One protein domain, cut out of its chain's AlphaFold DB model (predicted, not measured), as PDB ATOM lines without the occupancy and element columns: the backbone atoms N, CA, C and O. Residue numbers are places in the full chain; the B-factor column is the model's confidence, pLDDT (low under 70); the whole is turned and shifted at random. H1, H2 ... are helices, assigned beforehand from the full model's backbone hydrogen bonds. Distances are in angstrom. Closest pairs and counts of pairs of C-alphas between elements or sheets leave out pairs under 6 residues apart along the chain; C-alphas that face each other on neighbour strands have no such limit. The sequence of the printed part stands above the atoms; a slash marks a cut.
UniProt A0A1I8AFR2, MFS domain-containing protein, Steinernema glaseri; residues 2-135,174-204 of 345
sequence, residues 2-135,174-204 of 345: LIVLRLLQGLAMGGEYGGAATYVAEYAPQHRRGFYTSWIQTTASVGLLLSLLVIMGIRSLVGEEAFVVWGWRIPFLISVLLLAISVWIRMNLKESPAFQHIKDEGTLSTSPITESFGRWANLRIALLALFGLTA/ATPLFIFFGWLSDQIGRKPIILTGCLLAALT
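This is residues 2 to 135 and 174 to 204 of the 345 residues of the protein "MFS domain-containing protein" of Steinernema glaseri (UniProt A0A1I8AFR2). What shape do these helices make? They form an open, loose frame on one long helix, H2: H1 meets it at one end in a V, H4 folds back from the other end after the short H3, and H8 packs alongside residues 33 to 46. H9 folds back from H8, and H5, H6 and H7 make a thin arc that comes near H9. How much is printed, and how large is it? The printed part has 165 residues with nine named helices, H1 to H9 in chain order, and no named strand, an all helix class. It is loose, with a radius of gyration of the C-alphas of 20.0 A and spans of 57 by 42 by 30 A.

What touches the longest helix? The hub is H2, residues 33 to 62; with residues 33 to 46 alone it touches H8, residues 174 to 188, opposite ways at a shallow tilt of 6 degrees, closest at the C-alphas of Phe 35 and Trp 183, 4.5 A. H1, residues 2 to 27, forms a helical hairpin with H2, its residues 20 to 25 alone touching at 38 degrees, only just steep; the C-alphas of Ala 25 and Arg 33 are closest, 5.6 A. H2 touches H3, residues 64 to 71, closest at the C-alphas of Arg 59 and Phe 67, 6.0 A, and H2 also touches H4, residues 73 to 91, closest at the C-alphas of Ile 55 and Pro 75, 6.9 A. Where are the others? H5, residues 97 to 104, only just touches H1, with 3 pairs of C-alphas within 8 A, the closest Glu 26 and Ala 98, 6.8 A. H6, residues 112 to 117, and H7, residues 120 to 135, touch only at the corner, closest at the C-alphas of Phe 117 and Leu 123, 4.8 A. H9, residues 190 to 204, is near H7. How complete are the backbones? Every O i to N i+4 pair is within hydrogen-bond range in H1, H3, H4, H5, H6 and H9, against 24 of 26 in H2, 9 of 12 in H7 and 7 of 11 in H8.

How long are the longer helices? H2 measures 43.8 A from first to last C-alpha, H1 37.5 A and H4 27.6 A. Where are the anchors? C-alpha 2 of H1 is at (187.833, 195.011, 195.225), and C-alpha 204 of H9 at (175.560, 216.948, 168.261).

Where is the cut? Residues 136 to 173 are not printed, and C-alphas 135 and 174 are 21.2 A apart. Where is confidence low? Residues 97 to 99, 101, 106 and 108 to 110 are under 70.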
ATOM      1  N   LEU A   2     188.695 193.834 195.494       74.75
ATOM      2  CA  LEU A   2     187.833 195.011 195.225       74.75
ATOM      3  C   LEU A   2     186.921 194.880 193.990       74.75
ATOM      4  O   LEU A   2     185.797 195.371 194.004       74.75
ATOM      5  N   ILE A   3     187.381 194.196 192.937       81.19
ATOM      6  CA  ILE A   3     186.601 194.000 191.703       81.19
ATOM      7  C   ILE A   3     185.318 193.204 191.980       81.19
ATOM      8  O   ILE A   3     184.248 193.608 191.544       81.19
ATOM      9  N   VAL A   4     185.400 192.120 192.761       85.38
ATOM     10  CA  VAL A   4     184.231 191.288 193.107       85.38
ATOM     11  C   VAL A   4     183.208 192.090 193.906       85.38
ATOM     12  O   VAL A   4     182.024 192.055 193.591       85.38
ATOM     13  N   LEU A   5     183.662 192.877 194.888       83.75
ATOM     14  CA  LEU A   5     182.778 193.760 195.653       83.75
ATOM     15  C   LEU A   5     182.080 194.790 194.752       83.75
ATOM     16  O   LEU A   5     180.890 195.037 194.922       83.75
ATOM     17  N   ARG A   6     182.781 195.341 193.750       81.12
ATOM     18  CA  ARG A   6     182.169 196.245 192.764       81.12
ATOM     19  C   ARG A   6     181.154 195.553 191.863       81.12
ATOM     20  O   ARG A   6     180.131 196.158 191.559       81.12
ATOM     21  N   LEU A   7     181.408 194.312 191.454       84.94
ATOM     22  CA  LEU A   7     180.444 193.533 190.675       84.94
ATOM     23  C   LEU A   7     179.169 193.272 191.483       84.94
ATOM     24  O   LEU A   7     178.072 193.484 190.975       84.94
ATOM     25  N   LEU A   8     179.309 192.899 192.759       85.75
ATOM     26  CA  LEU A   8     178.173 192.711 193.664       85.75
ATOM     27  C   LEU A   8     177.397 194.016 193.890       85.75
ATOM     28  O   LEU A   8     176.172 194.014 193.817       85.75
ATOM     29  N   GLN A   9     178.092 195.139 194.100       79.50
ATOM     30  CA  GLN A   9     177.455 196.451 194.248       79.50
ATOM     31  C   GLN A   9     176.721 196.883 192.971       79.50
ATOM     32  O   GLN A   9     175.609 197.400 193.055       79.50
ATOM     33  N   GLY A  10     177.317 196.662 191.796       83.00
ATOM     34  CA  GLY A  10     176.692 196.968 190.511       83.00
ATOM     35  C   GLY A  10     175.427 196.144 190.274       83.00
ATOM     36  O   GLY A  10     174.401 196.694 189.879       83.00
ATOM     37  N   LEU A  11     175.473 194.845 190.589       82.56
ATOM     38  CA  LEU A  11     174.308 193.963 190.514       82.56
ATOM     39  C   LEU A  11     173.197 194.418 191.473       82.56
ATOM     40  O   LEU A  11     172.037 194.507 191.068       82.56
ATOM     41  N   ALA A  12     173.554 194.761 192.715       82.31
ATOM     42  CA  ALA A  12     172.612 195.273 193.703       82.31
ATOM     43  C   ALA A  12     171.963 196.588 193.237       82.31
ATOM     44  O   ALA A  12     170.740 196.694 193.229       82.31
ATOM     45  N   MET A  13     172.749 197.566 192.768       80.31
ATOM     46  CA  MET A  13     172.208 198.835 192.256       80.31
ATOM     47  C   MET A  13     171.272 198.633 191.059       80.31
ATOM     48  O   MET A  13     170.240 199.298 190.988       80.31
ATOM     49  N   GLY A  14     171.602 197.718 190.141       78.56
ATOM     50  CA  GLY A  14     170.762 197.425 188.977       78.56
ATOM     51  C   GLY A  14     169.387 196.873 189.361       78.56
ATOM     52  O   GLY A  14     168.370 197.348 188.852       78.56
ATOM     53  N   GLY A  15     169.349 195.918 190.298       79.62
ATOM     54  CA  GLY A  15     168.097 195.365 190.820       79.62
ATOM     55  C   GLY A  15     167.274 196.405 191.581       79.62
ATOM     56  O   GLY A  15     166.067 196.518 191.370       79.62
ATOM     57  N   GLU A  16     167.936 197.219 192.403       82.56
ATOM     58  CA  GLU A  16     167.261 198.215 193.234       82.56
ATOM     59  C   GLU A  16     166.669 199.376 192.443       82.56
ATOM     60  O   GLU A  16     165.553 199.814 192.734       82.56
ATOM     61  N   TYR A  17     167.387 199.853 191.425       83.31
ATOM     62  CA  TYR A  17     166.891 200.885 190.522       83.31
ATOM     63  C   TYR A  17     165.730 200.368 189.668       83.31
ATOM     64  O   TYR A  17     164.680 201.010 189.598       83.31
ATOM     65  N   GLY A  18     165.891 199.188 189.055       80.50
ATOM     66  CA  GLY A  18     164.855 198.575 188.224       80.50
ATOM     67  C   GLY A  18     163.575 198.282 189.009       80.50
ATOM     68  O   GLY A  18     162.483 198.603 188.544       80.50
ATOM     69  N   GLY A  19     163.703 197.746 190.226       80.62
ATOM     70  CA  GLY A  19     162.570 197.485 191.115       80.62
ATOM     71  C   GLY A  19     161.828 198.760 191.518       80.62
ATOM     72  O   GLY A  19     160.604 198.808 191.422       80.62
ATOM     73  N   ALA A  20     162.551 199.822 191.894       82.50
ATOM     74  CA  ALA A  20     161.942 201.107 192.242       82.50
ATOM     75  C   ALA A  20     161.213 201.752 191.047       82.50
ATOM     76  O   ALA A  20     160.105 202.271 191.205       82.50
ATOM     77  N   ALA A  21     161.808 201.688 189.849       84.19
ATOM     78  CA  ALA A  21     161.201 202.189 188.618       84.19
ATOM     79  C   ALA A  21     159.887 201.472 188.286       84.19
ATOM     80  O   ALA A  21     158.888 202.132 187.992       84.19
ATOM     81  N   THR A  22     159.872 200.142 188.390       83.44
ATOM     82  CA  THR A  22     158.668 199.331 188.178       83.44
ATOM     83  C   THR A  22     157.610 199.618 189.241       83.44
ATOM     84  O   THR A  22     156.467 199.898 188.889       83.44
ATOM     85  N   TYR A  23     157.996 199.667 190.522       81.88
ATOM     86  CA  TYR A  23     157.087 199.960 191.634       81.88
ATOM     87  C   TYR A  23     156.338 201.282 191.428       81.88
ATOM     88  O   TYR A  23     155.111 201.334 191.480       81.88
ATOM     89  N   VAL A  24     157.053 202.367 191.119       83.50
ATOM     90  CA  VAL A  24     156.412 203.668 190.883       83.50
ATOM     91  C   VAL A  24     155.596 203.676 189.594       83.50
ATOM     92  O   VAL A  24     154.536 204.297 189.559       83.50
ATOM     93  N   ALA A  25     156.035 202.982 188.541       83.44
ATOM     94  CA  ALA A  25     155.264 202.877 187.304       83.44
ATOM     95  C   ALA A  25     153.923 202.140 187.493       83.44
ATOM     96  O   ALA A  25     152.950 202.473 186.809       83.44
ATOM     97  N   GLU A  26     153.868 201.176 188.415       83.00
ATOM     98  CA  GLU A  26     152.656 200.433 188.782       83.00
ATOM     99  C   GLU A  26     151.685 201.267 189.628       83.00
ATOM    100  O   GLU A  26     150.479 201.201 189.399       83.00
ATOM    101  N   TYR A  27     152.191 202.090 190.554       81.25
ATOM    102  CA  TYR A  27     151.368 203.012 191.355       81.25
ATOM    103  C   TYR A  27     150.954 204.288 190.610       81.25
ATOM    104  O   TYR A  27     150.016 204.974 191.023       81.25
ATOM    105  N   ALA A  28     151.665 204.655 189.543       82.44
ATOM    106  CA  ALA A  28     151.414 205.896 188.830       82.44
ATOM    107  C   ALA A  28     150.081 205.851 188.049       82.44
ATOM    108  O   ALA A  28     149.814 204.874 187.337       82.44
ATOM    109  N   PRO A  29     149.276 206.935 188.087       80.69
ATOM    110  CA  PRO A  29     148.062 207.059 187.287       80.69
ATOM    111  C   PRO A  29     148.327 206.821 185.796       80.69
ATOM    112  O   PRO A  29     149.369 207.226 185.259       80.69
ATOM    113  N   GLN A  30     147.361 206.212 185.102       73.56
ATOM    114  CA  GLN A  30     147.387 206.135 183.638       73.56
ATOM    115  C   GLN A  30     147.552 207.551 183.055       73.56
ATOM    116  O   GLN A  30     146.944 208.503 183.538       73.56
ATOM    117  N   HIS A  31     148.430 207.693 182.057       78.62
ATOM    118  CA  HIS A  31     148.850 208.968 181.440       78.62
ATOM    119  C   HIS A  31     149.729 209.912 182.282       78.62
ATOM    120  O   HIS A  31     149.961 211.040 181.863       78.62
ATOM    121  N   ARG A  32     150.253 209.489 183.442       86.56
ATOM    122  CA  ARG A  32     151.282 210.258 184.187       86.56
ATOM    123  C   ARG A  32     152.538 209.461 184.517       86.56
ATOM    124  O   ARG A  32     153.377 209.890 185.309       86.56
ATOM    125  N   ARG A  33     152.661 208.262 183.948       85.31
ATOM    126  CA  ARG A  33     153.748 207.337 184.273       85.31
ATOM    127  C   ARG A  33     155.113 207.948 183.959       85.31
ATOM    128  O   ARG A  33     156.036 207.724 184.725       85.31
ATOM    129  N   GLY A  34     155.253 208.688 182.862       84.50
ATOM    130  CA  GLY A  34     156.488 209.344 182.434       84.50
ATOM    131  C   GLY A  34     156.959 210.365 183.459       84.50
ATOM    132  O   GLY A  34     158.090 210.266 183.934       84.50
ATOM    133  N   PHE A  35     156.064 211.249 183.896       88.75
ATOM    134  CA  PHE A  35     156.323 212.221 184.955       88.75
ATOM    135  C   PHE A  35     156.803 211.554 186.255       88.75
ATOM    136  O   PHE A  35     157.878 211.887 186.752       88.75
ATOM    137  N   TYR A  36     156.089 210.549 186.773       87.69
ATOM    138  CA  TYR A  36     156.505 209.868 188.009       87.69
ATOM    139  C   TYR A  36     157.825 209.095 187.848       87.69
ATOM    140  O   TYR A  36     158.689 209.164 188.722       87.69
ATOM    141  N   THR A  37     158.037 208.416 186.714       86.88
ATOM    142  CA  THR A  37     159.310 207.718 186.452       86.88
ATOM    143  C   THR A  37     160.485 208.677 186.244       86.88
ATOM    144  O   THR A  37     161.611 208.349 186.606       86.88
ATOM    145  N   SER A  38     160.247 209.893 185.742       89.12
ATOM    146  CA  SER A  38     161.298 210.909 185.589       89.12
ATOM    147  C   SER A  38     161.819 211.435 186.927       89.12
ATOM    148  O   SER A  38     162.991 211.803 187.036       89.12
ATOM    149  N   TRP A  39     160.993 211.385 187.978       89.25
ATOM    150  CA  TRP A  39     161.432 211.696 189.335       89.25
ATOM    151  C   TRP A  39     162.457 210.676 189.838       89.25
ATOM    152  O   TRP A  39     163.442 211.048 190.471       89.25
ATOM    153  N   ILE A  40     162.294 209.398 189.476       87.19
ATOM    154  CA  ILE A  40     163.274 208.352 189.797       87.19
ATOM    155  C   ILE A  40     164.594 208.627 189.082       87.19
ATOM    156  O   ILE A  40     165.643 208.647 189.723       87.19
ATOM    157  N   GLN A  41     164.554 208.922 187.782       85.62
ATOM    158  CA  GLN A  41     165.763 209.263 187.030       85.62
ATOM    159  C   GLN A  41     166.461 210.511 187.597       85.62
ATOM    160  O   GLN A  41     167.689 210.563 187.680       85.62
ATOM    161  N   THR A  42     165.677 211.488 188.053       89.56
ATOM    162  CA  THR A  42     166.170 212.692 188.727       89.56
ATOM    163  C   THR A  42     166.930 212.352 190.008       89.56
ATOM    164  O   THR A  42     167.980 212.940 190.257       89.56
ATOM    165  N   THR A  43     166.483 211.363 190.792       89.38
ATOM    166  CA  THR A  43     167.207 210.968 192.013       89.38
ATOM    167  C   THR A  43     168.621 210.452 191.732       89.38
ATOM    168  O   THR A  43     169.520 210.722 192.525       89.38
ATOM    169  N   ALA A  44     168.859 209.793 190.590       87.12
ATOM    170  CA  ALA A  44     170.203 209.375 190.185       87.12
ATOM    171  C   ALA A  44     171.119 210.585 189.919       87.12
ATOM    172  O   ALA A  44     172.238 210.641 190.429       87.12
ATOM    173  N   SER A  45     170.617 211.588 189.193       88.31
ATOM    174  CA  SER A  45     171.345 212.835 188.910       88.31
ATOM    175  C   SER A  45     171.590 213.661 190.179       88.31
ATOM    176  O   SER A  45     172.685 214.184 190.380       88.31
ATOM    177  N   VAL A  46     170.608 213.726 191.086       90.56
ATOM    178  CA  VAL A  46     170.754 214.364 192.406       90.56
ATOM    179  C   VAL A  46     171.755 213.602 193.279       90.56
ATOM    180  O   VAL A  46     172.533 214.223 193.997       90.56
ATOM    181  N   GLY A  47     171.792 212.271 193.197       90.19
ATOM    182  CA  GLY A  47     172.797 211.452 193.874       90.19
ATOM    183  C   GLY A  47     174.214 211.768 193.393       90.19
ATOM    184  O   GLY A  47     175.113 211.953 194.216       90.19
ATOM    185  N   LEU A  48     174.407 211.912 192.076       89.62
ATOM    186  CA  LEU A  48     175.681 212.357 191.504       89.62
ATOM    187  C   LEU A  48     176.046 213.765 191.991       89.62
ATOM    188  O   LEU A  48     177.159 213.965 192.478       89.62
ATOM    189  N   LEU A  49     175.107 214.711 191.928       91.94
ATOM    190  CA  LEU A  49     175.275 216.078 192.426       91.94
ATOM    191  C   LEU A  49     175.709 216.095 193.900       91.94
ATOM    192  O   LEU A  49     176.705 216.732 194.244       91.94
ATOM    193  N   LEU A  50     175.009 215.354 194.762       92.06
ATOM    194  CA  LEU A  50     175.337 215.235 196.180       92.06
ATOM    195  C   LEU A  50     176.728 214.626 196.377       92.06
ATOM    196  O   LEU A  50     177.494 215.117 197.202       92.06
ATOM    197  N   SER A  51     177.086 213.601 195.598       90.69
ATOM    198  CA  SER A  51     178.420 212.997 195.666       90.69
ATOM    199  C   SER A  51     179.520 214.005 195.319       90.69
ATOM    200  O   SER A  51     180.524 214.079 196.027       90.69
ATOM    201  N   LEU A  52     179.310 214.830 194.286       89.19
ATOM    202  CA  LEU A  52     180.257 215.863 193.876       89.19
ATOM    203  C   LEU A  52     180.406 216.922 194.969       89.19
ATOM    204  O   LEU A  52     181.533 217.262 195.321       89.19
ATOM    205  N   LEU A  53     179.296 217.384 195.555       91.75
ATOM    206  CA  LEU A  53     179.307 218.358 196.649       91.75
ATOM    207  C   LEU A  53     180.004 217.818 197.903       91.75
ATOM    208  O   LEU A  53     180.824 218.517 198.493       91.75
ATOM    209  N   VAL A  54     179.730 216.568 198.290       92.19
ATOM    210  CA  VAL A  54     180.373 215.917 199.442       92.19
ATOM    211  C   VAL A  54     181.875 215.764 199.208       92.19
ATOM    212  O   VAL A  54     182.666 216.121 200.078       92.19
ATOM    213  N   ILE A  55     182.291 215.286 198.030       88.75
ATOM    214  CA  ILE A  55     183.715 215.147 197.688       88.75
ATOM    215  C   ILE A  55     184.401 216.515 197.682       88.75
ATOM    216  O   ILE A  55     185.480 216.652 198.258       88.75
ATOM    217  N   MET A  56     183.784 217.524 197.066       86.62
ATOM    218  CA  MET A  56     184.327 218.881 197.001       86.62
ATOM    219  C   MET A  56     184.446 219.506 198.398       86.62
ATOM    220  O   MET A  56     185.486 220.077 198.728       86.62
ATOM    221  N   GLY A  57     183.433 219.333 199.250       90.31
ATOM    222  CA  GLY A  57     183.447 219.800 200.636       90.31
ATOM    223  C   GLY A  57     184.545 219.136 201.463       90.31
ATOM    224  O   GLY A  57     185.329 219.821 202.111       90.31
ATOM    225  N   ILE A  58     184.675 217.808 201.389       90.56
ATOM    226  CA  ILE A  58     185.707 217.074 202.139       90.56
ATOM    227  C   ILE A  58     187.113 217.450 201.665       90.56
ATOM    228  O   ILE A  58     187.994 217.660 202.498       90.56
ATOM    229  N   ARG A  59     187.331 217.576 200.348       88.38
ATOM    230  CA  ARG A  59     188.615 218.040 199.797       88.38
ATOM    231  C   ARG A  59     188.974 219.438 200.292       88.38
ATOM    232  O   ARG A  59     190.122 219.664 200.653       88.38
ATOM    233  N   SER A  60     187.991 220.332 200.369       87.62
ATOM    234  CA  SER A  60     188.190 221.698 200.867       87.62
ATOM    235  C   SER A  60     188.513 221.739 202.367       87.62
ATOM    236  O   SER A  60     189.258 222.607 202.804       87.62
ATOM    237  N   LEU A  61     187.976 220.801 203.158       89.94
ATOM    238  CA  LEU A  61     188.195 220.728 204.608       89.94
ATOM    239  C   LEU A  61     189.524 220.069 204.991       89.94
ATOM    240  O   LEU A  61     190.179 220.502 205.933       89.94
ATOM    241  N   VAL A  62     189.888 218.983 204.305       89.81
ATOM    242  CA  VAL A  62     191.023 218.123 204.680       89.81
ATOM    243  C   VAL A  62     192.280 218.434 203.852       89.81
ATOM    244  O   VAL A  62     193.383 218.120 204.286       89.81
ATOM    245  N   GLY A  63     192.136 219.079 202.691       87.88
ATOM    246  CA  GLY A  63     193.219 219.335 201.738       87.88
ATOM    247  C   GLY A  63     193.439 218.175 200.757       87.88
ATOM    248  O   GLY A  63     193.109 217.020 201.044       87.88
ATOM    249  N   GLU A  64     193.993 218.472 199.574       83.50
ATOM    250  CA  GLU A  64     194.171 217.476 198.501       83.50
ATOM    251  C   GLU A  64     195.118 216.336 198.901       83.50
ATOM    252  O   GLU A  64     194.790 215.166 198.694       83.50
ATOM    253  N   GLU A  65     196.247 216.656 199.537       86.31
ATOM    254  CA  GLU A  65     197.246 215.661 199.941       86.31
ATOM    255  C   GLU A  65     196.658 214.636 200.920       86.31
ATOM    256  O   GLU A  65     196.752 213.422 200.722       86.31
ATOM    257  N   ALA A  66     195.959 215.113 201.949       87.19
ATOM    258  CA  ALA A  66     195.338 214.248 202.942       87.19
ATOM    259  C   ALA A  66     194.106 213.507 202.389       87.19
ATOM    260  O   ALA A  66     193.837 212.372 202.802       87.19
ATOM    261  N   PHE A  67     193.388 214.076 201.411       87.56
ATOM    262  CA  PHE A  67     192.307 213.371 200.717       87.56
ATOM    263  C   PHE A  67     192.812 212.117 199.993       87.56
ATOM    264  O   PHE A  67     192.190 211.058 200.116       87.56
ATOM    265  N   VAL A  68     193.945 212.219 199.289       85.38
ATOM    266  CA  VAL A  68     194.566 211.094 198.567       85.38
ATOM    267  C   VAL A  68     195.031 210.002 199.533       85.38
ATOM    268  O   VAL A  68     194.839 208.817 199.260       85.38
ATOM    269  N   VAL A  69     195.576 210.379 200.693       89.00
ATOM    270  CA  VAL A  69     196.075 209.417 201.689       89.00
ATOM    271  C   VAL A  69     194.935 208.702 202.425       89.00
ATOM    272  O   VAL A  69     194.942 207.472 202.550       89.00
ATOM    273  N   TRP A  70     193.942 209.441 202.932       89.81
ATOM    274  CA  TRP A  70     192.893 208.861 203.783       89.81
ATOM    275  C   TRP A  70     191.508 209.504 203.661       89.81
ATOM    276  O   TRP A  70     190.517 208.814 203.918       89.81
ATOM    277  N   GLY A  71     191.406 210.782 203.278       87.69
ATOM    278  CA  GLY A  71     190.130 211.510 203.260       87.69
ATOM    279  C   GLY A  71     189.091 210.918 202.300       87.69
ATOM    280  O   GLY A  71     187.890 211.034 202.548       87.69
ATOM    281  N   TRP A  72     189.525 210.171 201.278       88.38
ATOM    282  CA  TRP A  72     188.646 209.402 200.390       88.38
ATOM    283  C   TRP A  72     187.748 208.384 201.113       88.38
ATOM    284  O   TRP A  72     186.760 207.946 200.531       88.38
ATOM    285  N   ARG A  73     188.050 208.004 202.365       91.06
ATOM    286  CA  ARG A  73     187.236 207.073 203.173       91.06
ATOM    287  C   ARG A  73     185.963 207.716 203.732       91.06
ATOM    288  O   ARG A  73     184.979 207.013 203.951       91.06
ATOM    289  N   ILE A  74     185.954 209.034 203.936       91.12
ATOM    290  CA  ILE A  74     184.825 209.758 204.544       91.12
ATOM    291  C   ILE A  74     183.535 209.627 203.699       91.12
ATOM    292  O   ILE A  74     182.509 209.250 204.268       91.12
ATOM    293  N   PRO A  75     183.545 209.825 202.360       89.75
ATOM    294  CA  PRO A  75     182.359 209.599 201.524       89.75
ATOM    295  C   PRO A  75     181.797 208.173 201.618       89.75
ATOM    296  O   PRO A  75     180.579 207.983 201.573       89.75
ATOM    297  N   PHE A  76     182.659 207.163 201.783       87.50
ATOM    298  CA  PHE A  76     182.216 205.777 201.949       87.50
ATOM    299  C   PHE A  76     181.483 205.576 203.278       87.50
ATOM    300  O   PHE A  76     180.436 204.935 203.293       87.50
ATOM    301  N   LEU A  77     181.967 206.169 204.373       89.81
ATOM    302  CA  LEU A  77     181.284 206.112 205.671       89.81
ATOM    303  C   LEU A  77     179.922 206.819 205.637       89.81
ATOM    304  O   LEU A  77     178.942 206.289 206.156       89.81
ATOM    305  N   ILE A  78     179.830 207.968 204.960       90.75
ATOM    306  CA  ILE A  78     178.549 208.658 204.739       90.75
ATOM    307  C   ILE A  78     177.591 207.766 203.933       90.75
ATOM    308  O   ILE A  78     176.408 207.670 204.256       90.75
ATOM    309  N   SER A  79     178.103 207.052 202.927       86.75
ATOM    310  CA  SER A  79     177.302 206.121 202.120       86.75
ATOM    311  C   SER A  79     176.735 204.960 202.945       86.75
ATOM    312  O   SER A  79     175.624 204.516 202.669       86.75
ATOM    313  N   VAL A  80     177.442 204.496 203.984       88.12
ATOM    314  CA  VAL A  80     176.932 203.467 204.914       88.12
ATOM    315  C   VAL A  80     175.716 203.976 205.689       88.12
ATOM    316  O   VAL A  80     174.728 203.254 205.816       88.12
ATOM    317  N   LEU A  81     175.747 205.226 206.158       89.94
ATOM    318  CA  LEU A  81     174.601 205.838 206.837       89.94
ATOM    319  C   LEU A  81     173.394 205.956 205.894       89.94
ATOM    320  O   LEU A  81     172.279 205.585 206.260       89.94
ATOM    321  N   LEU A  82     173.620 206.418 204.661       87.50
ATOM    322  CA  LEU A  82     172.570 206.510 203.643       87.50
ATOM    323  C   LEU A  82     171.990 205.133 203.290       87.50
ATOM    324  O   LEU A  82     170.779 205.002 203.119       87.50
ATOM    325  N   LEU A  83     172.833 204.099 203.233       86.81
ATOM    326  CA  LEU A  83     172.393 202.724 203.019       86.81
ATOM    327  C   LEU A  83     171.502 202.236 204.168       86.81
ATOM    328  O   LEU A  83     170.450 201.660 203.903       86.81
ATOM    329  N   ALA A  84     171.871 202.502 205.424       87.81
ATOM    330  CA  ALA A  84     171.053 202.137 206.583       87.81
ATOM    331  C   ALA A  84     169.664 202.798 206.533       87.81
ATOM    332  O   ALA A  84     168.653 202.131 206.752       87.81
ATOM    333  N   ILE A  85     169.605 204.082 206.162       88.00
ATOM    334  CA  ILE A  85     168.342 204.806 205.957       88.00
ATOM    335  C   ILE A  85     167.538 204.180 204.808       88.00
ATOM    336  O   ILE A  85     166.343 203.936 204.959       88.00
ATOM    337  N   SER A  86     168.178 203.866 203.677       84.06
ATOM    338  CA  SER A  86     167.527 203.212 202.532       84.06
ATOM    339  C   SER A  86     166.918 201.858 202.913       84.06
ATOM    340  O   SER A  86     165.779 201.569 202.549       84.06
ATOM    341  N   VAL A  87     167.648 201.034 203.673       85.38
ATOM    342  CA  VAL A  87     167.149 199.747 204.179       85.38
ATOM    343  C   VAL A  87     165.955 199.965 205.104       85.38
ATOM    344  O   VAL A  87     164.928 199.313 204.937       85.38
ATOM    345  N   TRP A  88     166.044 200.922 206.030       87.06
ATOM    346  CA  TRP A  88     164.937 201.253 206.927       87.06
ATOM    347  C   TRP A  88     163.673 201.695 206.177       87.06
ATOM    348  O   TRP A  88     162.585 201.211 206.481       87.06
ATOM    349  N   ILE A  89     163.798 202.546 205.155       84.00
ATOM    350  CA  ILE A  89     162.656 202.965 204.326       84.00
ATOM    351  C   ILE A  89     162.046 201.758 203.604       84.00
ATOM    352  O   ILE A  89     160.830 201.579 203.620       84.00
ATOM    353  N   ARG A  90     162.881 200.898 203.008       80.00
ATOM    354  CA  ARG A  90     162.436 199.703 202.272       80.00
ATOM    355  C   ARG A  90     161.677 198.713 203.140       80.00
ATOM    356  O   ARG A  90     160.678 198.174 202.682       80.00
ATOM    357  N   MET A  91     162.095 198.526 204.391       81.44
ATOM    358  CA  MET A  91     161.384 197.660 205.339       81.44
ATOM    359  C   MET A  91     159.968 198.160 205.675       81.44
ATOM    360  O   MET A  91     159.155 197.381 206.161       81.44
ATOM    361  N   ASN A  92     159.659 199.435 205.410       78.56
ATOM    362  CA  ASN A  92     158.357 200.046 205.689       78.56
ATOM    363  C   ASN A  92     157.465 200.214 204.439       78.56
ATOM    364  O   ASN A  92     156.314 200.640 204.561       78.56
ATOM    365  N   LEU A  93     157.964 199.899 203.237       75.44
ATOM    366  CA  LEU A  93     157.191 199.969 201.992       75.44
ATOM    367  C   LEU A  93     156.308 198.724 201.830       75.44
ATOM    368  O   LEU A  93     156.776 197.593 201.927       75.44
ATOM    369  N   LYS A  94     155.016 198.935 201.555       71.69
ATOM    370  CA  LYS A  94     154.072 197.853 201.238       71.69
ATOM    371  C   LYS A  94     154.302 197.355 199.805       71.69
ATOM    372  O   LYS A  94     154.624 198.162 198.930       71.69
ATOM    373  N   GLU A  95     154.114 196.051 199.573       73.12
ATOM    374  CA  GLU A  95     154.138 195.451 198.224       73.12
ATOM    375  C   GLU A  95     153.148 196.170 197.286       73.12
ATOM    376  O   GLU A  95     152.131 196.699 197.743       73.12
ATOM    377  N   SER A  96     153.447 196.221 195.980       70.69
ATOM    378  CA  SER A  96     152.584 196.932 195.029       70.69
ATOM    379  C   SER A  96     151.227 196.231 194.859       70.69
ATOM    380  O   SER A  96     151.170 195.004 194.937       70.69
ATOM    381  N   PRO A  97     150.123 196.956 194.586       65.25
ATOM    382  CA  PRO A  97     148.793 196.372 194.433       65.25
ATOM    383  C   PRO A  97     148.740 195.392 193.263       65.25
ATOM    384  O   PRO A  97     148.041 194.392 193.338       65.25
ATOM    385  N   ALA A  98     149.507 195.660 192.200       67.50
ATOM    386  CA  ALA A  98     149.634 194.764 191.057       67.50
ATOM    387  C   ALA A  98     150.353 193.461 191.440       67.50
ATOM    388  O   ALA A  98     149.903 192.381 191.065       67.50
ATOM    389  N   PHE A  99     151.427 193.544 192.231       69.75
ATOM    390  CA  PHE A  99     152.126 192.361 192.725       69.75
ATOM    391  C   PHE A  99     151.284 191.569 193.732       69.75
ATOM    392  O   PHE A  99     151.245 190.342 193.658       69.75
ATOM    393  N   GLN A 100     150.562 192.253 194.626       71.81
ATOM    394  CA  GLN A 100     149.617 191.613 195.543       71.81
ATOM    395  C   GLN A 100     148.499 190.900 194.781       71.81
ATOM    396  O   GLN A 100     148.244 189.741 195.067       71.81
ATOM    397  N   HIS A 101     147.927 191.519 193.744       69.94
ATOM    398  CA  HIS A 101     146.904 190.882 192.909       69.94
ATOM    399  C   HIS A 101     147.411 189.594 192.243       69.94
ATOM    400  O   HIS A 101     146.750 188.568 192.312       69.94
ATOM    401  N   ILE A 102     148.621 189.605 191.669       70.88
ATOM    402  CA  ILE A 102     149.243 188.416 191.049       70.88
ATOM    403  C   ILE A 102     149.510 187.311 192.087       70.88
ATOM    404  O   ILE A 102     149.364 186.120 191.803       70.88
ATOM    405  N   LYS A 103     149.911 187.703 193.302       71.06
ATOM    406  CA  LYS A 103     150.156 186.795 194.429       71.06
ATOM    407  C   LYS A 103     148.855 186.178 194.946       71.06
ATOM    408  O   LYS A 103     148.826 184.973 195.185       71.06
ATOM    409  N   ASP A 104     147.796 186.976 195.044       74.38
ATOM    410  CA  ASP A 104     146.456 186.559 195.462       74.38
ATOM    411  C   ASP A 104     145.783 185.670 194.400       74.38
ATOM    412  O   ASP A 104     145.102 184.703 194.739       74.38
ATOM    413  N   GLU A 105     146.034 185.927 193.113       75.06
ATOM    414  CA  GLU A 105     145.593 185.087 191.991       75.06
ATOM    415  C   GLU A 105     146.416 183.795 191.834       75.06
ATOM    416  O   GLU A 105     146.064 182.931 191.030       75.06
ATOM    417  N   GLY A 106     147.521 183.643 192.573       65.00
ATOM    418  CA  GLY A 106     148.386 182.462 192.511       65.00
ATOM    419  C   GLY A 106     149.087 182.264 191.161       65.00
ATOM    420  O   GLY A 106     149.581 181.174 190.881       65.00
ATOM    421  N   THR A 107     149.160 183.299 190.319       71.75
ATOM    422  CA  THR A 107     149.745 183.238 188.965       71.75
ATOM    423  C   THR A 107     151.259 183.475 188.951       71.75
ATOM    424  O   THR A 107     151.861 183.695 187.897       71.75
ATOM    425  N   LEU A 108     151.908 183.405 190.118       69.94
ATOM    426  CA  LEU A 108     153.357 183.521 190.243       69.94
ATOM    427  C   LEU A 108     154.058 182.372 189.504       69.94
ATOM    428  O   LEU A 108     153.829 181.194 189.776       69.94
ATOM    429  N   SER A 109     154.956 182.723 188.583       62.97
ATOM    430  CA  SER A 109     155.774 181.740 187.870       62.97
ATOM    431  C   SER A 109     156.687 180.982 188.835       62.97
ATOM    432  O   SER A 109     157.416 181.581 189.626       62.97
ATOM    433  N   THR A 110     156.708 179.656 188.718       65.81
ATOM    434  CA  THR A 110     157.631 178.778 189.454       65.81
ATOM    435  C   THR A 110     159.048 178.785 188.871       65.81
ATOM    436  O   THR A 110     159.972 178.270 189.496       65.81
ATOM    437  N   SER A 111     159.249 179.373 187.682       72.19
ATOM    438  CA  SER A 111     160.544 179.407 186.987       72.19
ATOM    439  C   SER A 111     160.794 180.731 186.231       72.19
ATOM    440  O   SER A 111     161.045 180.741 185.024       72.19
ATOM    441  N   PRO A 112     160.784 181.885 186.928       70.00
ATOM    442  CA  PRO A 112     160.746 183.209 186.302       70.00
ATOM    443  C   PRO A 112     161.965 183.524 185.421       70.00
ATOM    444  O   PRO A 112     161.826 184.164 184.378       70.00
ATOM    445  N   ILE A 113     163.162 183.050 185.786       75.12
ATOM    446  CA  ILE A 113     164.389 183.266 184.997       75.12
ATOM    447  C   ILE A 113     164.341 182.449 183.700       75.12
ATOM    448  O   ILE A 113     164.617 182.971 182.619       75.12
ATOM    449  N   THR A 114     163.951 181.179 183.792       75.12
ATOM    450  CA  THR A 114     163.855 180.257 182.655       75.12
ATOM    451  C   THR A 114     162.715 180.637 181.714       75.12
ATOM    452  O   THR A 114     162.859 180.522 180.503       75.12
ATOM    453  N   GLU A 115     161.602 181.162 182.224       73.81
ATOM    454  CA  GLU A 115     160.531 181.684 181.376       73.81
ATOM    455  C   GLU A 115     160.899 183.007 180.703       73.81
ATOM    456  O   GLU A 115     160.541 183.211 179.542       73.81
ATOM    457  N   SER A 116     161.644 183.884 181.379       75.50
ATOM    458  CA  SER A 116     162.048 185.183 180.822       75.50
ATOM    459  C   SER A 116     163.170 185.063 179.786       75.50
ATOM    460  O   SER A 116     163.104 185.704 178.739       75.50
ATOM    461  N   PHE A 117     164.183 184.228 180.046       78.94
ATOM    462  CA  PHE A 117     165.376 184.108 179.196       78.94
ATOM    463  C   PHE A 117     165.484 182.779 178.441       78.94
ATOM    464  O   PHE A 117     166.148 182.719 177.410       78.94
ATOM    465  N   GLY A 118     164.836 181.713 178.915       77.00
ATOM    466  CA  GLY A 118     164.860 180.398 178.264       77.00
ATOM    467  C   GLY A 118     163.829 180.244 177.143       77.00
ATOM    468  O   GLY A 118     164.000 179.399 176.266       77.00
ATOM    469  N   ARG A 119     162.779 181.077 177.109       84.62
ATOM    470  CA  ARG A 119     161.819 181.119 175.994       84.62
ATOM    471  C   ARG A 119     162.233 182.180 174.981       84.62
ATOM    472  O   ARG A 119     162.236 183.368 175.296       84.62
ATOM    473  N   TRP A 120     162.505 181.770 173.740       84.88
ATOM    474  CA  TRP A 120     162.991 182.678 172.689       84.88
ATOM    475  C   TRP A 120     162.057 183.871 172.422       84.88
ATOM    476  O   TRP A 120     162.535 184.972 172.169       84.88
ATOM    477  N   ALA A 121     160.737 183.688 172.535       84.62
ATOM    478  CA  ALA A 121     159.766 184.776 172.385       84.62
ATOM    479  C   ALA A 121     159.984 185.908 173.411       84.62
ATOM    480  O   ALA A 121     159.979 187.080 173.037       84.62
ATOM    481  N   ASN A 122     160.253 185.557 174.671       85.19
ATOM    482  CA  ASN A 122     160.509 186.516 175.748       85.19
ATOM    483  C   ASN A 122     161.934 187.072 175.665       85.19
ATOM    484  O   ASN A 122     162.133 188.285 175.741       85.19
ATOM    485  N   LEU A 123     162.912 186.202 175.391       85.88
ATOM    486  CA  LEU A 123     164.304 186.593 175.195       85.88
ATOM    487  C   LEU A 123     164.446 187.608 174.053       85.88
ATOM    488  O   LEU A 123     165.170 188.588 174.192       85.88
ATOM    489  N   ARG A 124     163.725 187.429 172.940       87.12
ATOM    490  CA  ARG A 124     163.723 188.379 171.819       87.12
ATOM    491  C   ARG A 124     163.259 189.768 172.255       87.12
ATOM    492  O   ARG A 124     163.867 190.754 171.848       87.12
ATOM    493  N   ILE A 125     162.208 189.859 173.071       86.00
ATOM    494  CA  ILE A 125     161.718 191.140 173.600       86.00
ATOM    495  C   ILE A 125     162.764 191.756 174.535       86.00
ATOM    496  O   ILE A 125     163.064 192.941 174.408       86.00
ATOM    497  N   ALA A 126     163.370 190.950 175.412       84.62
ATOM    498  CA  ALA A 126     164.428 191.403 176.310       84.62
ATOM    499  C   ALA A 126     165.642 191.950 175.541       84.62
ATOM    500  O   ALA A 126     166.129 193.032 175.856       84.62
ATOM    501  N   LEU A 127     166.093 191.258 174.490       87.31
ATOM    502  CA  LEU A 127     167.202 191.701 173.641       87.31
ATOM    503  C   LEU A 127     166.854 192.972 172.857       87.31
ATOM    504  O   LEU A 127     167.686 193.870 172.754       87.31
ATOM    505  N   LEU A 128     165.627 193.085 172.339       87.06
ATOM    506  CA  LEU A 128     165.163 194.300 171.663       87.06
ATOM    507  C   LEU A 128     165.098 195.496 172.618       87.06
ATOM    508  O   LEU A 128     165.501 196.591 172.240       87.06
ATOM    509  N   ALA A 129     164.636 195.301 173.853       85.94
ATOM    510  CA  ALA A 129     164.654 196.348 174.867       85.94
ATOM    511  C   ALA A 129     166.095 196.719 175.259       85.94
ATOM    512  O   ALA A 129     166.420 197.901 175.347       85.94
ATOM    513  N   LEU A 130     166.970 195.723 175.425       86.56
ATOM    514  CA  LEU A 130     168.364 195.923 175.810       86.56
ATOM    515  C   LEU A 130     169.153 196.696 174.742       86.56
ATOM    516  O   LEU A 130     169.711 197.755 175.011       86.56
ATOM    517  N   PHE A 131     169.188 196.188 173.512       85.94
ATOM    518  CA  PHE A 131     169.991 196.785 172.443       85.94
ATOM    519  C   PHE A 131     169.283 197.941 171.735       85.94
ATOM    520  O   PHE A 131     169.941 198.862 171.263       85.94
ATOM    521  N   GLY A 132     167.951 197.909 171.658       81.56
ATOM    522  CA  GLY A 132     167.167 198.913 170.942       81.56
ATOM    523  C   GLY A 132     166.758 200.119 171.785       81.56
ATOM    524  O   GLY A 132     166.582 201.197 171.224       81.56
ATOM    525  N   LEU A 133     166.605 199.967 173.107       82.44
ATOM    526  CA  LEU A 133     166.140 201.047 173.984       82.44
ATOM    527  C   LEU A 133     167.194 201.460 175.015       82.44
ATOM    528  O   LEU A 133     167.573 202.630 175.068       82.44
ATOM    529  N   THR A 134     167.679 200.523 175.831       85.62
ATOM    530  CA  THR A 134     168.516 200.877 176.988       85.62
ATOM    531  C   THR A 134     169.969 201.148 176.622       85.62
ATOM    532  O   THR A 134     170.573 202.018 177.240       85.62
ATOM    533  N   ALA A 135     170.523 200.488 175.599       88.12
ATOM    534  CA  ALA A 135     171.894 200.734 175.151       88.12
ATOM    535  C   ALA A 135     172.109 202.196 174.724       88.12
ATOM    536  O   ALA A 135     173.033 202.846 175.208       88.12
ATOM    537  N   ALA A 174     170.158 221.176 184.381       94.38
ATOM    538  CA  ALA A 174     169.614 220.086 183.572       94.38
ATOM    539  C   ALA A 174     168.564 219.248 184.317       94.38
ATOM    540  O   ALA A 174     167.659 218.702 183.694       94.38
ATOM    541  N   THR A 175     168.635 219.155 185.648       91.62
ATOM    542  CA  THR A 175     167.723 218.312 186.440       91.62
ATOM    543  C   THR A 175     166.232 218.619 186.203       91.62
ATOM    544  O   THR A 175     165.465 217.677 185.991       91.62
ATOM    545  N   PRO A 176     165.786 219.892 186.153       93.38
ATOM    546  CA  PRO A 176     164.409 220.230 185.789       93.38
ATOM    547  C   PRO A 176     163.985 219.732 184.400       93.38
ATOM    548  O   PRO A 176     162.807 219.430 184.195       93.38
ATOM    549  N   LEU A 177     164.923 219.609 183.454       92.75
ATOM    550  CA  LEU A 177     164.633 219.129 182.102       92.75
ATOM    551  C   LEU A 177     164.198 217.662 182.109       92.75
ATOM    552  O   LEU A 177     163.287 217.316 181.362       92.75
ATOM    553  N   PHE A 178     164.747 216.817 182.990       91.19
ATOM    554  CA  PHE A 178     164.295 215.424 183.109       91.19
ATOM    555  C   PHE A 178     162.814 215.337 183.473       91.19
ATOM    556  O   PHE A 178     162.076 214.541 182.895       91.19
ATOM    557  N   ILE A 179     162.367 216.189 184.395       93.00
ATOM    558  CA  ILE A 179     160.970 216.242 184.839       93.00
ATOM    559  C   ILE A 179     160.079 216.783 183.718       93.00
ATOM    560  O   ILE A 179     159.018 216.222 183.436       93.00
ATOM    561  N   PHE A 180     160.529 217.843 183.044       94.00
ATOM    562  CA  PHE A 180     159.819 218.441 181.918       94.00
ATOM    563  C   PHE A 180     159.639 217.454 180.756       94.00
ATOM    564  O   PHE A 180     158.517 217.247 180.296       94.00
ATOM    565  N   PHE A 181     160.709 216.791 180.312       92.00
ATOM    566  CA  PHE A 181     160.639 215.793 179.243       92.00
ATOM    567  C   PHE A 181     159.932 214.509 179.686       92.00
ATOM    568  O   PHE A 181     159.276 213.862 178.868       92.00
ATOM    569  N   GLY A 182     159.972 214.177 180.979       90.62
ATOM    570  CA  GLY A 182     159.149 213.133 181.582       90.62
ATOM    571  C   GLY A 182     157.656 213.408 181.420       90.62
ATOM    572  O   GLY A 182     156.927 212.556 180.914       90.62
ATOM    573  N   TRP A 183     157.214 214.616 181.773       93.56
ATOM    574  CA  TRP A 183     155.842 215.073 181.540       93.56
ATOM    575  C   TRP A 183     155.495 215.136 180.048       93.56
ATOM    576  O   TRP A 183     154.438 214.656 179.642       93.56
ATOM    577  N   LEU A 184     156.392 215.667 179.213       92.50
ATOM    578  CA  LEU A 184     156.166 215.751 177.770       92.50
ATOM    579  C   LEU A 184     155.998 214.353 177.156       92.50
ATOM    580  O   LEU A 184     155.155 214.165 176.282       92.50
ATOM    581  N   SER A 185     156.731 213.352 177.659       91.75
ATOM    582  CA  SER A 185     156.637 211.959 177.198       91.75
ATOM    583  C   SER A 185     155.264 211.339 177.416       91.75
ATOM    584  O   SER A 185     154.865 210.453 176.658       91.75
ATOM    585  N   ASP A 186     154.528 211.823 178.417       90.75
ATOM    586  CA  ASP A 186     153.158 211.399 178.672       90.75
ATOM    587  C   ASP A 186     152.158 212.044 177.696       90.75
ATOM    588  O   ASP A 186     151.107 211.458 177.444       90.75
ATOM    589  N   GLN A 187     152.491 213.201 177.109       90.75
ATOM    590  CA  GLN A 187     151.635 213.930 176.161       90.75
ATOM    591  C   GLN A 187     151.837 213.474 174.711       90.75
ATOM    592  O   GLN A 187     150.875 213.153 174.018       90.75
ATOM    593  N   ILE A 188     153.089 213.432 174.240       92.12
ATOM    594  CA  ILE A 188     153.418 213.128 172.832       92.12
ATOM    595  C   ILE A 188     153.849 211.671 172.610       92.12
ATOM    596  O   ILE A 188     154.093 211.249 171.479       92.12
ATOM    597  N   GLY A 189     153.944 210.891 173.688       88.75
ATOM    598  CA  GLY A 189     154.425 209.514 173.683       88.75
ATOM    599  C   GLY A 189     155.936 209.389 173.915       88.75
ATOM    600  O   GLY A 189     156.731 210.282 173.631       88.75
ATOM    601  N   ARG A 190     156.356 208.221 174.417       87.88
ATOM    602  CA  ARG A 190     157.746 207.958 174.849       87.88
ATOM    603  C   ARG A 190     158.721 207.734 173.695       87.88
ATOM    604  O   ARG A 190     159.850 208.212 173.727       87.88
ATOM    605  N   LYS A 191     158.281 207.004 172.665       88.75
ATOM    606  CA  LYS A 191     159.102 206.646 171.498       88.75
ATOM    607  C   LYS A 191     159.698 207.867 170.774       88.75
ATOM    608  O   LYS A 191     160.905 207.837 170.543       88.75
ATOM    609  N   PRO A 192     158.932 208.920 170.416       90.62
ATOM    610  CA  PRO A 192     159.508 210.068 169.721       90.62
ATOM    611  C   PRO A 192     160.533 210.811 170.580       90.62
ATOM    612  O   PRO A 192     161.563 211.206 170.046       90.62
ATOM    613  N   ILE A 193     160.320 210.935 171.895       91.44
ATOM    614  CA  ILE A 193     161.278 211.612 172.786       91.44
ATOM    615  C   ILE A 193     162.601 210.856 172.850       91.44
ATOM    616  O   ILE A 193     163.647 211.449 172.611       91.44
ATOM    617  N   ILE A 194     162.556 209.543 173.089       90.38
ATOM    618  CA  ILE A 194     163.770 208.721 173.188       90.38
ATOM    619  C   ILE A 194     164.547 208.735 171.866       90.38
ATOM    620  O   ILE A 194     165.760 208.927 171.862       90.38
ATOM    621  N   LEU A 195     163.857 208.572 170.731       91.75
ATOM    622  CA  LEU A 195     164.509 208.592 169.420       91.75
ATOM    623  C   LEU A 195     165.076 209.971 169.076       91.75
ATOM    624  O   LEU A 195     166.163 210.042 168.510       91.75
ATOM    625  N   THR A 196     164.380 211.052 169.437       92.62
ATOM    626  CA  THR A 196     164.863 212.421 169.210       92.62
ATOM    627  C   THR A 196     166.093 212.709 170.062       92.62
ATOM    628  O   THR A 196     167.065 213.224 169.526       92.62
ATOM    629  N   GLY A 197     166.106 212.316 171.341       92.31
ATOM    630  CA  GLY A 197     167.281 212.455 172.209       92.31
ATOM    631  C   GLY A 197     168.492 211.695 171.666       92.31
ATOM    632  O   GLY A 197     169.562 212.273 171.490       92.31
ATOM    633  N   CYS A 198     168.311 210.428 171.276       92.31
ATOM    634  CA  CYS A 198     169.379 209.635 170.659       92.31
ATOM    635  C   CYS A 198     169.868 210.228 169.324       92.31
ATOM    636  O   CYS A 198     171.070 210.233 169.059       92.31
ATOM    637  N   LEU A 199     168.961 210.731 168.480       94.31
ATOM    638  CA  LEU A 199     169.318 211.362 167.207       94.31
ATOM    639  C   LEU A 199     170.073 212.676 167.430       94.31
ATOM    640  O   LEU A 199     171.105 212.899 166.802       94.31
ATOM    641  N   LEU A 200     169.594 213.524 168.341       95.19
ATOM    642  CA  LEU A 200     170.275 214.758 168.718       95.19
ATOM    643  C   LEU A 200     171.660 214.450 169.275       95.19
ATOM    644  O   LEU A 200     172.622 215.064 168.828       95.19
ATOM    645  N   ALA A 201     171.801 213.468 170.165       93.69
ATOM    646  CA  ALA A 201     173.101 213.035 170.666       93.69
ATOM    647  C   ALA A 201     174.036 212.607 169.522       93.69
ATOM    648  O   ALA A 201     175.144 213.127 169.409       93.69
ATOM    649  N   ALA A 202     173.569 211.748 168.611       93.38
ATOM    650  CA  ALA A 202     174.362 211.292 167.469       93.38
ATOM    651  C   ALA A 202     174.837 212.446 166.565       93.38
ATOM    652  O   ALA A 202     175.977 212.438 166.104       93.38
ATOM    653  N   LEU A 203     173.985 213.449 166.333       95.69
ATOM    654  CA  LEU A 203     174.308 214.601 165.486       95.69
ATOM    655  C   LEU A 203     175.166 215.653 166.201       95.69
ATOM    656  O   LEU A 203     175.970 216.331 165.563       95.69
ATOM    657  N   THR A 204     174.991 215.817 167.513       95.94
ATOM    658  CA  THR A 204     175.560 216.948 168.261       95.94
ATOM    659  C   THR A 204     176.761 216.597 169.124       95.94
ATOM    660  O   THR A 204     177.485 217.506 169.512       95.94
TER     661      THR A 204